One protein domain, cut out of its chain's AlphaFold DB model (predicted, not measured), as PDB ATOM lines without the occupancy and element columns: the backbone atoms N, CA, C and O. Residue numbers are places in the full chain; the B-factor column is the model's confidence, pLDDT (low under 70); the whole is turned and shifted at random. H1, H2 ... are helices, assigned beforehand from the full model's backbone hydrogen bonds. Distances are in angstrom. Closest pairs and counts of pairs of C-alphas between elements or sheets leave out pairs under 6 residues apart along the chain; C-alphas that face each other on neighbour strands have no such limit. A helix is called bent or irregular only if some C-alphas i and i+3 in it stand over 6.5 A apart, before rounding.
ATOM      1  N   ASP A 121     227.912 283.005 173.475       59.44
ATOM      2  CA  ASP A 121     227.595 283.795 174.683       59.44
ATOM      3  C   ASP A 121     226.096 284.104 174.881       59.44
ATOM      4  O   ASP A 121     225.681 284.576 175.928       59.44
ATOM      5  N   TRP A 122     225.208 283.707 173.963       60.56
ATOM      6  CA  TRP A 122     223.757 283.669 174.255       60.56
ATOM      7  C   TRP A 122     223.402 282.684 175.391       60.56
ATOM      8  O   TRP A 122     222.271 282.663 175.873       60.56
ATOM      9  N   LYS A 123     224.372 281.879 175.847       58.56
ATOM     10  CA  LYS A 123     224.275 281.012 177.025       58.56
ATOM     11  C   LYS A 123     224.284 281.781 178.359       58.56
ATOM     12  O   LYS A 123     223.957 281.177 179.379       58.56
ATOM     13  N   SER A 124     224.628 283.074 178.395       55.12
ATOM     14  CA  SER A 124     224.726 283.857 179.638       55.12
ATOM     15  C   SER A 124     223.399 284.518 180.084       55.12
ATOM     16  O   SER A 124     223.243 285.734 180.146       55.12
ATOM     17  N   TYR A 125     222.452 283.676 180.523       59.97
ATOM     18  CA  TYR A 125     221.452 284.002 181.565       59.97
ATOM     19  C   TYR A 125     220.473 285.183 181.347       59.97
ATOM     20  O   TYR A 125     220.074 285.842 182.310       59.97
ATOM     21  N   LEU A 126     219.987 285.426 180.125       69.38
ATOM     22  CA  LEU A 126     218.909 286.400 179.877       69.38
ATOM     23  C   LEU A 126     217.650 285.723 179.305       69.38
ATOM     24  O   LEU A 126     217.663 285.372 178.128       69.38
ATOM     25  N   PRO A 127     216.537 285.610 180.067       85.88
ATOM     26  CA  PRO A 127     215.347 284.886 179.616       85.88
ATOM     27  C   PRO A 127     214.737 285.521 178.366       85.88
ATOM     28  O   PRO A 127     214.667 286.753 178.246       85.88
ATOM     29  N   ILE A 128     214.305 284.687 177.430       89.62
ATOM     30  CA  ILE A 128     213.758 285.095 176.142       89.62
ATOM     31  C   ILE A 128     212.347 285.660 176.359       89.62
ATOM     32  O   ILE A 128     211.510 285.065 177.033       89.62
ATOM     33  N   THR A 129     212.062 286.824 175.772       92.94
ATOM     34  CA  THR A 129     210.728 287.450 175.786       92.94
ATOM     35  C   THR A 129     210.320 287.834 174.368       92.94
ATOM     36  O   THR A 129     211.188 288.083 173.524       92.94
ATOM     37  N   LEU A 130     209.013 287.925 174.083       90.44
ATOM     38  CA  LEU A 130     208.553 288.362 172.756       90.44
ATOM     39  C   LEU A 130     209.110 289.731 172.384       90.44
ATOM     40  O   LEU A 130     209.466 289.932 171.231       90.44
ATOM     41  N   ASP A 131     209.239 290.652 173.334       91.06
ATOM     42  CA  ASP A 131     209.692 292.006 173.019       91.06
ATOM     43  C   ASP A 131     211.201 292.061 172.731       91.06
ATOM     44  O   ASP A 131     211.626 292.848 171.885       91.06
ATOM     45  N   LYS A 132     212.006 291.146 173.300       91.06
ATOM     46  CA  LYS A 132     213.391 290.901 172.846       91.06
ATOM     47  C   LYS A 132     213.423 290.327 171.426       91.06
ATOM     48  O   LYS A 132     214.170 290.824 170.594       91.06
ATOM     49  N   ILE A 133     212.582 289.333 171.121       91.19
ATOM     50  CA  ILE A 133     212.492 288.736 169.772       91.19
ATOM     51  C   ILE A 133     211.971 289.759 168.736       91.19
ATOM     52  O   ILE A 133     212.373 289.733 167.577       91.19
ATOM     53  N   ARG A 134     211.097 290.692 169.135       91.56
ATOM     54  CA  ARG A 134     210.596 291.787 168.284       91.56
ATOM     55  C   ARG A 134     211.647 292.867 168.026       91.56
ATOM     56  O   ARG A 134     211.689 293.396 166.921       91.56
ATOM     57  N   SER A 135     212.446 293.219 169.034       92.38
ATOM     58  CA  SER A 135     213.419 294.322 168.956       92.38
ATOM     59  C   SER A 135     214.792 293.911 168.420       92.38
ATOM     60  O   SER A 135     215.479 294.743 167.832       92.38
ATOM     61  N   ILE A 136     215.194 292.647 168.581       91.31
ATOM     62  CA  ILE A 136     216.506 292.137 168.171       91.31
ATOM     63  C   ILE A 136     216.319 291.164 167.000       91.31
ATOM     64  O   ILE A 136     216.097 289.968 167.194       91.31
ATOM     65  N   THR A 137     216.433 291.669 165.768       91.69
ATOM     66  CA  THR A 137     216.271 290.868 164.538       91.69
ATOM     67  C   THR A 137     217.222 289.673 164.492       91.69
ATOM     68  O   THR A 137     216.770 288.554 164.297       91.69
ATOM     69  N   ILE A 138     218.505 289.880 164.802       87.56
ATOM     70  CA  ILE A 138     219.537 288.825 164.825       87.56
ATOM     71  C   ILE A 138     219.151 287.669 165.770       87.56
ATOM     72  O   ILE A 138     219.350 286.504 165.438       87.56
ATOM     73  N   LEU A 139     218.552 287.975 166.930       87.50
ATOM     74  CA  LEU A 139     218.076 286.961 167.879       87.50
ATOM     75  C   LEU A 139     216.890 286.184 167.305       87.50
ATOM     76  O   LEU A 139     216.855 284.961 167.407       87.50
ATOM     77  N   LYS A 140     215.925 286.881 166.695       91.38
ATOM     78  CA  LYS A 140     214.787 286.243 166.027       91.38
ATOM     79  C   LYS A 140     215.258 285.312 164.914       91.38
ATOM     80  O   LYS A 140     214.797 284.179 164.856       91.38
ATOM     81  N   ASP A 141     216.153 285.780 164.054       90.19
ATOM     82  CA  ASP A 141     216.579 285.034 162.876       90.19
ATOM     83  C   ASP A 141     217.422 283.809 163.291       90.19
ATOM     84  O   ASP A 141     217.128 282.705 162.843       90.19
ATOM     85  N   SER A 142     218.324 283.942 164.277       87.56
ATOM     86  CA  SER A 142     219.071 282.810 164.863       87.56
ATOM     87  C   SER A 142     218.174 281.777 165.575       87.56
ATOM     88  O   SER A 142     218.406 280.570 165.474       87.56
ATOM     89  N   ILE A 143     217.108 282.220 166.257       88.25
ATOM     90  CA  ILE A 143     216.062 281.320 166.778       88.25
ATOM     91  C   ILE A 143     215.346 280.619 165.611       88.25
ATOM     92  O   ILE A 143     215.134 279.407 165.649       88.25
ATOM     93  N   CYS A 144     214.990 281.355 164.554       90.06
ATOM     94  CA  CYS A 144     214.283 280.809 163.400       90.06
ATOM     95  C   CYS A 144     215.113 279.801 162.587       90.06
ATOM     96  O   CYS A 144     214.531 278.865 162.044       90.06
ATOM     97  N   GLU A 145     216.437 279.942 162.525       89.12
ATOM     98  CA  GLU A 145     217.333 278.986 161.858       89.12
ATOM     99  C   GLU A 145     217.431 277.642 162.595       89.12
ATOM    100  O   GLU A 145     217.596 276.605 161.953       89.12
ATOM    101  N   ARG A 146     217.309 277.640 163.931       86.31
ATOM    102  CA  ARG A 146     217.450 276.426 164.757       86.31
ATOM    103  C   ARG A 146     216.120 275.736 165.079       86.31
ATOM    104  O   ARG A 146     216.082 274.509 165.163       86.31
ATOM    105  N   LEU A 147     215.025 276.480 165.263       88.56
ATOM    106  CA  LEU A 147     213.712 275.903 165.589       88.56
ATOM    107  C   LEU A 147     213.137 275.045 164.450       88.56
ATOM    108  O   LEU A 147     213.189 275.407 163.274       88.56
ATOM    109  N   ASN A 148     212.455 273.949 164.804       89.19
ATOM    110  CA  ASN A 148     211.670 273.190 163.829       89.19
ATOM    111  C   ASN A 148     210.523 274.040 163.227       89.19
ATOM    112  O   ASN A 148     210.128 275.084 163.756       89.19
ATOM    113  N   THR A 149     209.974 273.597 162.093       89.50
ATOM    114  CA  THR A 149     208.984 274.368 161.312       89.50
ATOM    115  C   THR A 149     207.660 274.616 162.047       89.50
ATOM    116  O   THR A 149     206.963 275.583 161.740       89.50
ATOM    117  N   GLU A 150     207.318 273.789 163.036       90.56
ATOM    118  CA  GLU A 150     206.120 273.927 163.870       90.56
ATOM    119  C   GLU A 150     206.285 275.050 164.903       90.56
ATOM    120  O   GLU A 150     205.466 275.972 164.947       90.56
ATOM    121  N   LEU A 151     207.377 275.026 165.675       91.44
ATOM    122  CA  LEU A 151     207.705 276.067 166.655       91.44
ATOM    123  C   LEU A 151     207.907 277.423 165.963       91.44
ATOM    124  O   LEU A 151     207.396 278.441 166.431       91.44
ATOM    125  N   ASN A 152     208.552 277.428 164.792       92.12
ATOM    126  CA  ASN A 152     208.696 278.613 163.945       92.12
ATOM    127  C   ASN A 152     207.355 279.208 163.491       92.12
ATOM    128  O   ASN A 152     207.174 280.429 163.515       92.12
ATOM    129  N   HIS A 153     206.403 278.367 163.077       92.75
ATOM    130  CA  HIS A 153     205.069 278.803 162.647       92.75
ATOM    131  C   HIS A 153     204.271 279.415 163.805       92.75
ATOM    132  O   HIS A 153     203.640 280.459 163.634       92.75
ATOM    133  N   ILE A 154     204.353 278.818 164.997       92.62
ATOM    134  CA  ILE A 154     203.696 279.332 166.206       92.62
ATOM    135  C   ILE A 154     204.328 280.659 166.636       92.62
ATOM    136  O   ILE A 154     203.608 281.645 166.795       92.62
ATOM    137  N   LEU A 155     205.662 280.736 166.727       93.75
ATOM    138  CA  LEU A 155     206.375 281.966 167.079       93.75
ATOM    139  C   LEU A 155     206.020 283.120 166.127       93.75
ATOM    140  O   LEU A 155     205.664 284.210 166.575       93.75
ATOM    141  N   ASN A 156     206.021 282.877 164.813       93.56
ATOM    142  CA  ASN A 156     205.661 283.892 163.818       93.56
ATOM    143  C   ASN A 156     204.178 284.307 163.846       93.56
ATOM    144  O   ASN A 156     203.842 285.343 163.266       93.56
ATOM    145  N   ARG A 157     203.293 283.551 164.513       92.50
ATOM    146  CA  ARG A 157     201.905 283.962 164.794       92.50
ATOM    147  C   ARG A 157     201.812 284.742 166.100       92.50
ATOM    148  O   ARG A 157     201.244 285.828 166.084       92.50
ATOM    149  N   LEU A 158     202.443 284.273 167.178       91.75
ATOM    150  CA  LEU A 158     202.489 284.980 168.465       91.75
ATOM    151  C   LEU A 158     203.114 286.376 168.340       91.75
ATOM    152  O   LEU A 158     202.583 287.335 168.890       91.75
ATOM    153  N   LEU A 159     204.170 286.532 167.535       91.56
ATOM    154  CA  LEU A 159     204.781 287.839 167.263       91.56
ATOM    155  C   LEU A 159     203.801 288.852 166.635       91.56
ATOM    156  O   LEU A 159     203.971 290.052 166.857       91.56
ATOM    157  N   ARG A 160     202.770 288.384 165.911       91.12
ATOM    158  CA  ARG A 160     201.710 289.206 165.288       91.12
ATOM    159  C   ARG A 160     200.520 289.480 166.216       91.12
ATOM    160  O   ARG A 160     199.681 290.308 165.873       91.12
ATOM    161  N   LEU A 161     200.415 288.792 167.355       88.12
ATOM    162  CA  LEU A 161     199.375 289.050 168.349       88.12
ATOM    163  C   LEU A 161     199.827 290.190 169.272       88.12
ATOM    164  O   LEU A 161     200.831 290.093 169.980       88.12
ATOM    165  N   ASN A 162     199.067 291.285 169.267       78.88
ATOM    166  CA  ASN A 162     199.355 292.481 170.071       78.88
ATOM    167  C   ASN A 162     198.770 292.416 171.497       78.88
ATOM    168  O   ASN A 162     198.870 293.385 172.241       78.88
ATOM    169  N   GLN A 163     198.144 291.298 171.878       77.31
ATOM    170  CA  GLN A 163     197.516 291.093 173.183       77.31
ATOM    171  C   GLN A 163     198.278 290.016 173.962       77.31
ATOM    172  O   GLN A 163     198.449 288.901 173.475       77.31
ATOM    173  N   THR A 164     198.740 290.356 175.166       68.44
ATOM    174  CA  THR A 164     199.539 289.471 176.036       68.44
ATOM    175  C   THR A 164     198.807 289.034 177.311       68.44
ATOM    176  O   THR A 164     199.132 287.984 177.857       68.44
ATOM    177  N   GLY A 165     197.816 289.808 177.773       79.62
ATOM    178  CA  GLY A 165     197.262 289.700 179.131       79.62
ATOM    179  C   GLY A 165     196.605 288.360 179.481       79.62
ATOM    180  O   GLY A 165     196.906 287.792 180.523       79.62
ATOM    181  N   GLU A 166     195.743 287.816 178.620       80.38
ATOM    182  CA  GLU A 166     194.993 286.584 178.933       80.38
ATOM    183  C   GLU A 166     195.822 285.294 178.781       80.38
ATOM    184  O   GLU A 166     195.329 284.197 179.054       80.38
ATOM    185  N   HIS A 167     197.063 285.387 178.290       86.38
ATOM    186  CA  HIS A 167     197.821 284.236 177.782       86.38
ATOM    187  C   HIS A 167     199.269 284.165 178.299       86.38
ATOM    188  O   HIS A 167     200.059 283.362 177.804       86.38
ATOM    189  N   GLU A 168     199.625 284.955 179.318       90.31
ATOM    190  CA  GLU A 168     200.982 285.001 179.886       90.31
ATOM    191  C   GLU A 168     201.492 283.615 180.331       90.31
ATOM    192  O   GLU A 168     202.627 283.248 180.026       90.31
ATOM    193  N   GLY A 169     200.640 282.797 180.963       91.88
ATOM    194  CA  GLY A 169     200.996 281.441 181.409       91.88
ATOM    195  C   GLY A 169     201.285 280.447 180.274       91.88
ATOM    196  O   GLY A 169     202.122 279.553 180.445       91.88
ATOM    197  N   PHE A 170     200.650 280.624 179.108       94.25
ATOM    198  CA  PHE A 170     200.996 279.898 177.882       94.25
ATOM    199  C   PHE A 170     202.284 280.452 177.272       94.25
ATOM    200  O   PHE A 170     203.170 279.688 176.894       94.25
ATOM    201  N   LEU A 171     202.414 281.778 177.201       93.31
ATOM    202  CA  LEU A 171     203.552 282.419 176.558       93.31
ATOM    203  C   LEU A 171     204.864 282.131 177.297       93.31
ATOM    204  O   LEU A 171     205.853 281.771 176.664       93.31
ATOM    205  N   GLN A 172     204.870 282.221 178.629       93.69
ATOM    206  CA  GLN A 172     206.024 281.867 179.455       93.69
ATOM    207  C   GLN A 172     206.409 280.389 179.282       93.69
ATOM    208  O   GLN A 172     207.592 280.059 179.267       93.69
ATOM    209  N   TRP A 173     205.428 279.496 179.122       95.06
ATOM    210  CA  TRP A 173     205.683 278.085 178.834       95.06
ATOM    211  C   TRP A 173     206.296 277.882 177.442       95.06
ATOM    212  O   TRP A 173     207.341 277.251 177.324       95.06
ATOM    213  N   PHE A 174     205.703 278.471 176.403       95.38
ATOM    214  CA  PHE A 174     206.186 278.352 175.027       95.38
ATOM    215  C   PHE A 174     207.589 278.958 174.838       95.38
ATOM    216  O   PHE A 174     208.409 278.410 174.105       95.38
ATOM    217  N   LEU A 175     207.902 280.054 175.537       93.44
ATOM    218  CA  LEU A 175     209.243 280.644 175.527       93.44
ATOM    219  C   LEU A 175     210.268 279.749 176.240       93.44
ATOM    220  O   LEU A 175     211.358 279.574 175.703       93.44
ATOM    221  N   ARG A 176     209.913 279.097 177.357       93.56
ATOM    222  CA  ARG A 176     210.771 278.074 177.993       93.56
ATOM    223  C   ARG A 176     210.977 276.838 177.117       93.56
ATOM    224  O   ARG A 176     212.051 276.253 177.143       93.56
ATOM    225  N   GLU A 177     209.980 276.443 176.328       93.31
ATOM    226  CA  GLU A 177     210.115 275.364 175.339       93.31
ATOM    227  C   GLU A 177     211.055 275.758 174.184       93.31
ATOM    228  O   GLU A 177     211.806 274.915 173.700       93.31
ATOM    229  N   ILE A 178     211.081 277.037 173.779       91.44
ATOM    230  CA  ILE A 178     212.094 277.570 172.850       91.44
ATOM    231  C   ILE A 178     213.479 277.600 173.511       91.44
ATOM    232  O   ILE A 178     214.435 277.133 172.901       91.44
ATOM    233  N   GLU A 179     213.605 278.101 174.743       90.75
ATOM    234  CA  GLU A 179     214.868 278.096 175.501       90.75
ATOM    235  C   GLU A 179     215.423 276.671 175.632       90.75
ATOM    236  O   GLU A 179     216.583 276.431 175.303       90.75
ATOM    237  N   PHE A 180     214.589 275.709 176.037       89.50
ATOM    238  CA  PHE A 180     214.979 274.306 176.142       89.50
ATOM    239  C   PHE A 180     215.404 273.739 174.784       89.50
ATOM    240  O   PHE A 180     216.467 273.137 174.712       89.50
ATOM    241  N   TYR A 181     214.642 273.967 173.708       88.12
ATOM    242  CA  TYR A 181     215.008 273.509 172.361       88.12
ATOM    243  C   TYR A 181     216.348 274.109 171.892       88.12
ATOM    244  O   TYR A 181     217.167 273.421 171.290       88.12
ATOM    245  N   MET A 182     216.599 275.391 172.178       86.31
ATOM    246  CA  MET A 182     217.857 276.063 171.831       86.31
ATOM    247  C   MET A 182     219.041 275.554 172.667       86.31
ATOM    248  O   MET A 182     220.167 275.542 172.175       86.31
ATOM    249  N   HIS A 183     218.810 275.147 173.922       85.25
ATOM    250  CA  HIS A 183     219.842 274.629 174.827       85.25
ATOM    251  C   HIS A 183     220.049 273.108 174.757       85.25
ATOM    252  O   HIS A 183     221.134 272.643 175.118       85.25
ATOM    253  N   SER A 184     219.062 272.330 174.299       85.50
ATOM    254  CA  SER A 184     219.227 270.903 174.026       85.50
ATOM    255  C   SER A 184     220.288 270.728 172.945       85.50
ATOM    256  O   SER A 184     220.199 271.332 171.877       85.50
ATOM    257  N   SER A 185     221.321 269.935 173.231       68.50
ATOM    258  CA  SER A 185     222.380 269.681 172.258       68.50
ATOM    259  C   SER A 185     221.832 268.921 171.050       68.50
ATOM    260  O   SER A 185     220.867 268.166 171.160       68.50
ATOM    261  N   GLU A 186     222.515 269.045 169.910       68.50
ATOM    262  CA  GLU A 186     222.194 268.398 168.621       68.50
ATOM    263  C   GLU A 186     222.097 266.855 168.681       68.50
ATOM    264  O   GLU A 186     221.848 266.190 167.677       68.50
ATOM    265  N   HIS A 187     222.353 266.265 169.849       69.88
ATOM    266  CA  HIS A 187     222.338 264.833 170.104       69.88
ATOM    267  C   HIS A 187     220.996 264.349 170.687       69.88
ATOM    268  O   HIS A 187     220.695 263.166 170.546       69.88
ATOM    269  N   ASP A 188     220.151 265.222 171.263       79.19
ATOM    270  CA  ASP A 188     218.768 264.853 171.618       79.19
ATOM    271  C   ASP A 188     217.816 265.048 170.429       79.19
ATOM    272  O   ASP A 188     216.941 265.919 170.384       79.19
ATOM    273  N   GLN A 189     217.977 264.167 169.443       74.31
ATOM    274  CA  GLN A 189     217.069 264.073 168.301       74.31
ATOM    275  C   GLN A 189     215.624 263.770 168.747       74.31
ATOM    276  O   GLN A 189     214.677 264.175 168.070       74.31
ATOM    277  N   THR A 190     215.433 263.118 169.903       75.50
ATOM    278  CA  THR A 190     214.114 262.674 170.382       75.50
ATOM    279  C   THR A 190     213.215 263.848 170.764       75.50
ATOM    280  O   THR A 190     212.034 263.851 170.409       75.50
ATOM    281  N   TYR A 191     213.771 264.887 171.394       75.62
ATOM    282  CA  TYR A 191     213.028 266.104 171.723       75.62
ATOM    283  C   TYR A 191     212.638 266.901 170.466       75.62
ATOM    284  O   TYR A 191     211.520 267.421 170.382       75.62
ATOM    285  N   SER A 192     213.521 266.946 169.457       72.25
ATOM    286  CA  SER A 192     213.330 267.747 168.235       72.25
ATOM    287  C   SER A 192     212.106 267.341 167.397       72.25
ATOM    288  O   SER A 192     211.473 268.189 166.758       72.25
ATOM    289  N   HIS A 193     211.759 266.046 167.425       79.50
ATOM    290  CA  HIS A 193     210.697 265.439 166.617       79.50
ATOM    291  C   HIS A 193     209.325 265.392 167.309       79.50
ATOM    292  O   HIS A 193     208.319 265.157 166.637       79.50
ATOM    293  N   LYS A 194     209.242 265.616 168.629       85.31
ATOM    294  CA  LYS A 194     207.949 265.678 169.328       85.31
ATOM    295  C   LYS A 194     207.240 266.999 169.038       85.31
ATOM    296  O   LYS A 194     207.786 268.066 169.315       85.31
ATOM    297  N   SER A 195     205.997 266.917 168.558       90.31
ATOM    298  CA  SER A 195     205.133 268.092 168.395       90.31
ATOM    299  C   SER A 195     204.876 268.785 169.734       90.31
ATOM    300  O   SER A 195     204.667 268.131 170.762       90.31
ATOM    301  N   ILE A 196     204.831 270.117 169.708       92.69
ATOM    302  CA  ILE A 196     204.562 270.958 170.885       92.69
ATOM    303  C   ILE A 196     203.186 270.664 171.509       92.69
ATOM    304  O   ILE A 196     203.032 270.788 172.723       92.69
ATOM    305  N   LEU A 197     202.217 270.192 170.710       92.06
ATOM    306  CA  LEU A 197     200.910 269.727 171.189       92.06
ATOM    307  C   LEU A 197     201.023 268.441 172.022       92.06
ATOM    308  O   LEU A 197     200.298 268.266 172.997       92.06
ATOM    309  N   LEU A 198     201.923 267.526 171.651       91.50
ATOM    310  CA  LEU A 198     202.159 266.318 172.443       91.50
ATOM    311  C   LEU A 198     202.920 266.674 173.724       91.50
ATOM    312  O   LEU A 198     202.541 266.212 174.798       91.50
ATOM    313  N   ARG A 199     203.924 267.561 173.647       91.25
ATOM    314  CA  ARG A 199     204.694 267.998 174.826       91.25
ATOM    315  C   ARG A 199     203.846 268.765 175.845       91.25
ATOM    316  O   ARG A 199     204.013 268.529 177.041       91.25
ATOM    317  N   SER A 200     202.873 269.583 175.421       94.06
ATOM    318  CA  SER A 200     201.927 270.215 176.357       94.06
ATOM    319  C   SER A 200     201.082 269.194 177.127       94.06
ATOM    320  O   SER A 200     200.740 269.436 178.280       94.06
ATOM    321  N   ILE A 201     200.788 268.030 176.539       93.00
ATOM    322  CA  ILE A 201     200.036 266.946 177.192       93.00
ATOM    323  C   ILE A 201     200.954 266.080 178.074       93.00
ATOM    324  O   ILE A 201     200.558 265.701 179.176       93.00
ATOM    325  N   GLU A 202     202.193 265.800 177.650       89.75
ATOM    326  CA  GLU A 202     203.183 265.070 178.469       89.75
ATOM    327  C   GLU A 202     203.504 265.817 179.777       89.75
ATOM    328  O   GLU A 202     203.636 265.182 180.826       89.75
ATOM    329  N   GLN A 203     203.541 267.154 179.714       91.50
ATOM    330  CA  GLN A 203     203.754 268.072 180.841       91.50
ATOM    331  C   GLN A 203     202.459 268.491 181.574       91.50
ATOM    332  O   GLN A 203     202.513 269.376 182.424       91.50
ATOM    333  N   GLU A 204     201.300 267.912 181.234       92.31
ATOM    334  CA  GLU A 204     199.990 268.206 181.859       92.31
ATOM    335  C   GLU A 204     199.558 269.692 181.773       92.31
ATOM    336  O   GLU A 204     198.665 270.166 182.478       92.31
ATOM    337  N   ARG A 205     200.136 270.431 180.818       93.12
ATOM    338  CA  ARG A 205     199.777 271.803 180.435       93.12
ATOM    339  C   ARG A 205     198.560 271.801 179.518       93.12
ATOM    340  O   ARG A 205     198.604 272.137 178.330       93.12
ATOM    341  N   PHE A 206     197.437 271.370 180.083       92.00
ATOM    342  CA  PHE A 206     196.140 271.317 179.411       92.00
ATOM    343  C   PHE A 206     195.620 272.716 179.036       92.00
ATOM    344  O   PHE A 206     194.934 272.865 178.028       92.00
ATOM    345  N   ASP A 207     196.020 273.742 179.793       91.56
ATOM    346  CA  ASP A 207     195.848 275.161 179.473       91.56
ATOM    347  C   ASP A 207     196.535 275.529 178.148       91.56
ATOM    348  O   ASP A 207     195.894 276.041 177.229       91.56
ATOM    349  N   CYS A 208     197.813 275.171 178.001       93.31
ATOM    350  CA  CYS A 208     198.578 275.391 176.777       93.31
ATOM    351  C   CYS A 208     198.033 274.565 175.608       93.31
ATOM    352  O   CYS A 208     197.911 275.072 174.495       93.31
ATOM    353  N   THR A 209     197.659 273.310 175.874       92.12
ATOM    354  CA  THR A 209     197.055 272.400 174.890       92.12
ATOM    355  C   THR A 209     195.779 273.008 174.305       92.12
ATOM    356  O   THR A 209     195.626 273.072 173.088       92.12
ATOM    357  N   LYS A 210     194.889 273.518 175.166       91.00
ATOM    358  CA  LYS A 210     193.655 274.202 174.765       91.00
ATOM    359  C   LYS A 210     193.954 275.470 173.953       91.00
ATOM    360  O   LYS A 210     193.410 275.637 172.864       91.00
ATOM    361  N   HIS A 211     194.869 276.312 174.434       92.12
ATOM    362  CA  HIS A 211     195.238 277.567 173.775       92.12
ATOM    363  C   HIS A 211     195.817 277.367 172.359       92.12
ATOM    364  O   HIS A 211     195.438 278.082 171.430       92.12
ATOM    365  N   LEU A 212     196.683 276.360 172.165       92.06
ATOM    366  CA  LEU A 212     197.240 275.990 170.854       92.06
ATOM    367  C   LEU A 212     196.153 275.666 169.816       92.06
ATOM    368  O   LEU A 212     196.326 275.972 168.633       92.06
ATOM    369  N   LEU A 213     195.050 275.054 170.258       90.38
ATOM    370  CA  LEU A 213     193.924 274.646 169.419       90.38
ATOM    371  C   LEU A 213     192.959 275.812 169.156       90.38
ATOM    372  O   LEU A 213     192.644 276.081 167.998       90.38
ATOM    373  N   GLU A 214     192.544 276.537 170.200       90.12
ATOM    374  CA  GLU A 214     191.577 277.645 170.100       90.12
ATOM    375  C   GLU A 214     192.104 278.811 169.258       90.12
ATOM    376  O   GLU A 214     191.412 279.288 168.361       90.12
ATOM    377  N   GLN A 215     193.360 279.219 169.467       90.44
ATOM    378  CA  GLN A 215     194.017 280.242 168.641       90.44
ATOM    379  C   GLN A 215     194.528 279.686 167.295       90.44
ATOM    380  O   GLN A 215     195.224 280.373 166.540       90.44
ATOM    381  N   GLN A 216     194.199 278.423 166.989       89.75
ATOM    382  CA  GLN A 216     194.604 277.678 165.797       89.75
ATOM    383  C   GLN A 216     196.112 277.746 165.515       89.75
ATOM    384  O   GLN A 216     196.497 277.707 164.347       89.75
ATOM    385  N   LEU A 217     196.966 277.914 166.535       89.62
ATOM    386  CA  LEU A 217     198.384 278.276 166.385       89.62
ATOM    387  C   LEU A 217     199.176 277.224 165.605       89.62
ATOM    388  O   LEU A 217     200.079 277.582 164.847       89.62
ATOM    389  N   LEU A 218     198.771 275.961 165.737       88.75
ATOM    390  CA  LEU A 218     199.303 274.803 165.026       88.75
ATOM    391  C   LEU A 218     199.318 275.003 163.494       88.75
ATOM    392  O   LEU A 218     198.577 275.804 162.910       88.75
ATOM    393  N   SER A 219     200.198 274.267 162.815       85.88
ATOM    394  CA  SER A 219     200.246 274.252 161.350       85.88
ATOM    395  C   SER A 219     199.079 273.449 160.778       85.88
ATOM    396  O   SER A 219     198.779 272.370 161.272       85.88
ATOM    397  N   ARG A 220     198.493 273.895 159.655       84.12
ATOM    398  CA  ARG A 220     197.506 273.097 158.890       84.12
ATOM    399  C   ARG A 220     198.071 271.771 158.353       84.12
ATOM    400  O   ARG A 220     197.308 270.958 157.852       84.12
ATOM    401  N   LYS A 221     199.396 271.577 158.407       83.56
ATOM    402  CA  LYS A 221     200.080 270.321 158.055       83.56
ATOM    403  C   LYS A 221     200.330 269.395 159.254       83.56
ATOM    404  O   LYS A 221     200.851 268.305 159.047       83.56
ATOM    405  N   LEU A 222     200.031 269.822 160.483       84.31
ATOM    406  CA  LEU A 222     200.210 268.986 161.667       84.31
ATOM    407  C   LEU A 222     199.032 268.013 161.784       84.31
ATOM    408  O   LEU A 222     197.900 268.436 162.012       84.31
ATOM    409  N   ASP A 223     199.304 266.717 161.659       86.94
ATOM    410  CA  ASP A 223     198.320 265.683 161.975       86.94
ATOM    411  C   ASP A 223     198.145 265.580 163.498       86.94
ATOM    412  O   ASP A 223     199.085 265.256 164.226       86.94
TER     413      ASP A 223
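Overview. This is residues 121 to 223 of the 482 residues of the protein "Hypothetical protein" of Adineta ricciae (UniProt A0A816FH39). The longest helix, H4, runs through the middle of a small body made of helices; H2 and H3, side by side and running opposite ways, lie over one side of it, and the hairpin of H6 and H7 packs on it through H7. H1 makes a corner with the start of H2, and the short H5 lies far from the middle on the opposite side of the body from H1, where residues 185 to 190 stick out. The printed part has 103 residues with seven named helices, H1 to H7 in that order, and no named strand; the class is all helix. The whole is compact, with a radius of gyration of the C-alphas of 13.3 A, and spans 36 by 34 by 24 A.

Along the chain. H1 is residues 130 to 135, beginning at C-alpha 130 at (208.553, 288.362, 172.756). H2, residues 137 to 146, is 14.5 A long, and H3, residues 149 to 158, is 14.4 A long. H4, residues 165 to 183, is 27.5 A long, from C-alpha 165 at (197.262, 289.700, 179.131) to C-alpha 183 at (219.842, 274.629, 174.827). It has a kink of 29 degrees near residue 172 and is irregular, with C-alphas 166 and 169 8.3 A apart. H5 is residues 189 to 193, 6.7 A long; H6 is residues 196 to 202, 9.7 A long. H7, residues 206 to 214, is 12.1 A long and ends at C-alpha 214 at (191.577, 277.645, 170.100).

Arrangement. H1 and H2 touch only at the corner, the closest C-alphas being those of Ile 133 and Lys 140, 5.1 A apart, at a steep tilt of 55 degrees. H2 and H3 are close but not clearly touching, closest at the C-alphas of Cys 144 and Asn 152, 6.0 A, at a shallow tilt of 31 degrees, opposite ways. H3 and H4 are also close but not clearly touching, closest at the C-alphas of Leu 151 and Ile 178, 7.7 A, at a shallow tilt of 33 degrees, only just short of steep. H4 touches H7 with residues 169 to 173 alone, closest at the C-alphas of Phe 170 and Cys 208, 5.2 A, about perpendicular at 78 degrees. H6 and H7 form a helical hairpin and touch, closest at the C-alphas of Ser 200 and Thr 209, 5.5 A, at a shallow tilt of 28 degrees, opposite ways. H5 is close to H4 but not clearly touching, the closest C-alphas being those of Tyr 181 and Ser 192, 7.3 A; H5 and H6 are apart. In H1, H2 and H3 every O i to N i+4 pair is within hydrogen-bond range; the counts are 12 of 15 in H4, 2 of 3 in H6, 4 of 5 in H7 and 0 of 1 in H5, where 1 of 2 O i to N i+3 pairs is within range.

Size, cuts and confidence. The C-alphas farthest apart, those of Asp 121 and Glu 214, are 36.8 A apart. The printed part has no cut. No link is long, and the link from H3 to H4, 6 residues, is short but not tight. The mean pLDDT of the printed part is 86.6; residues 121 to 126, 164 and 185 to 187 are under 70.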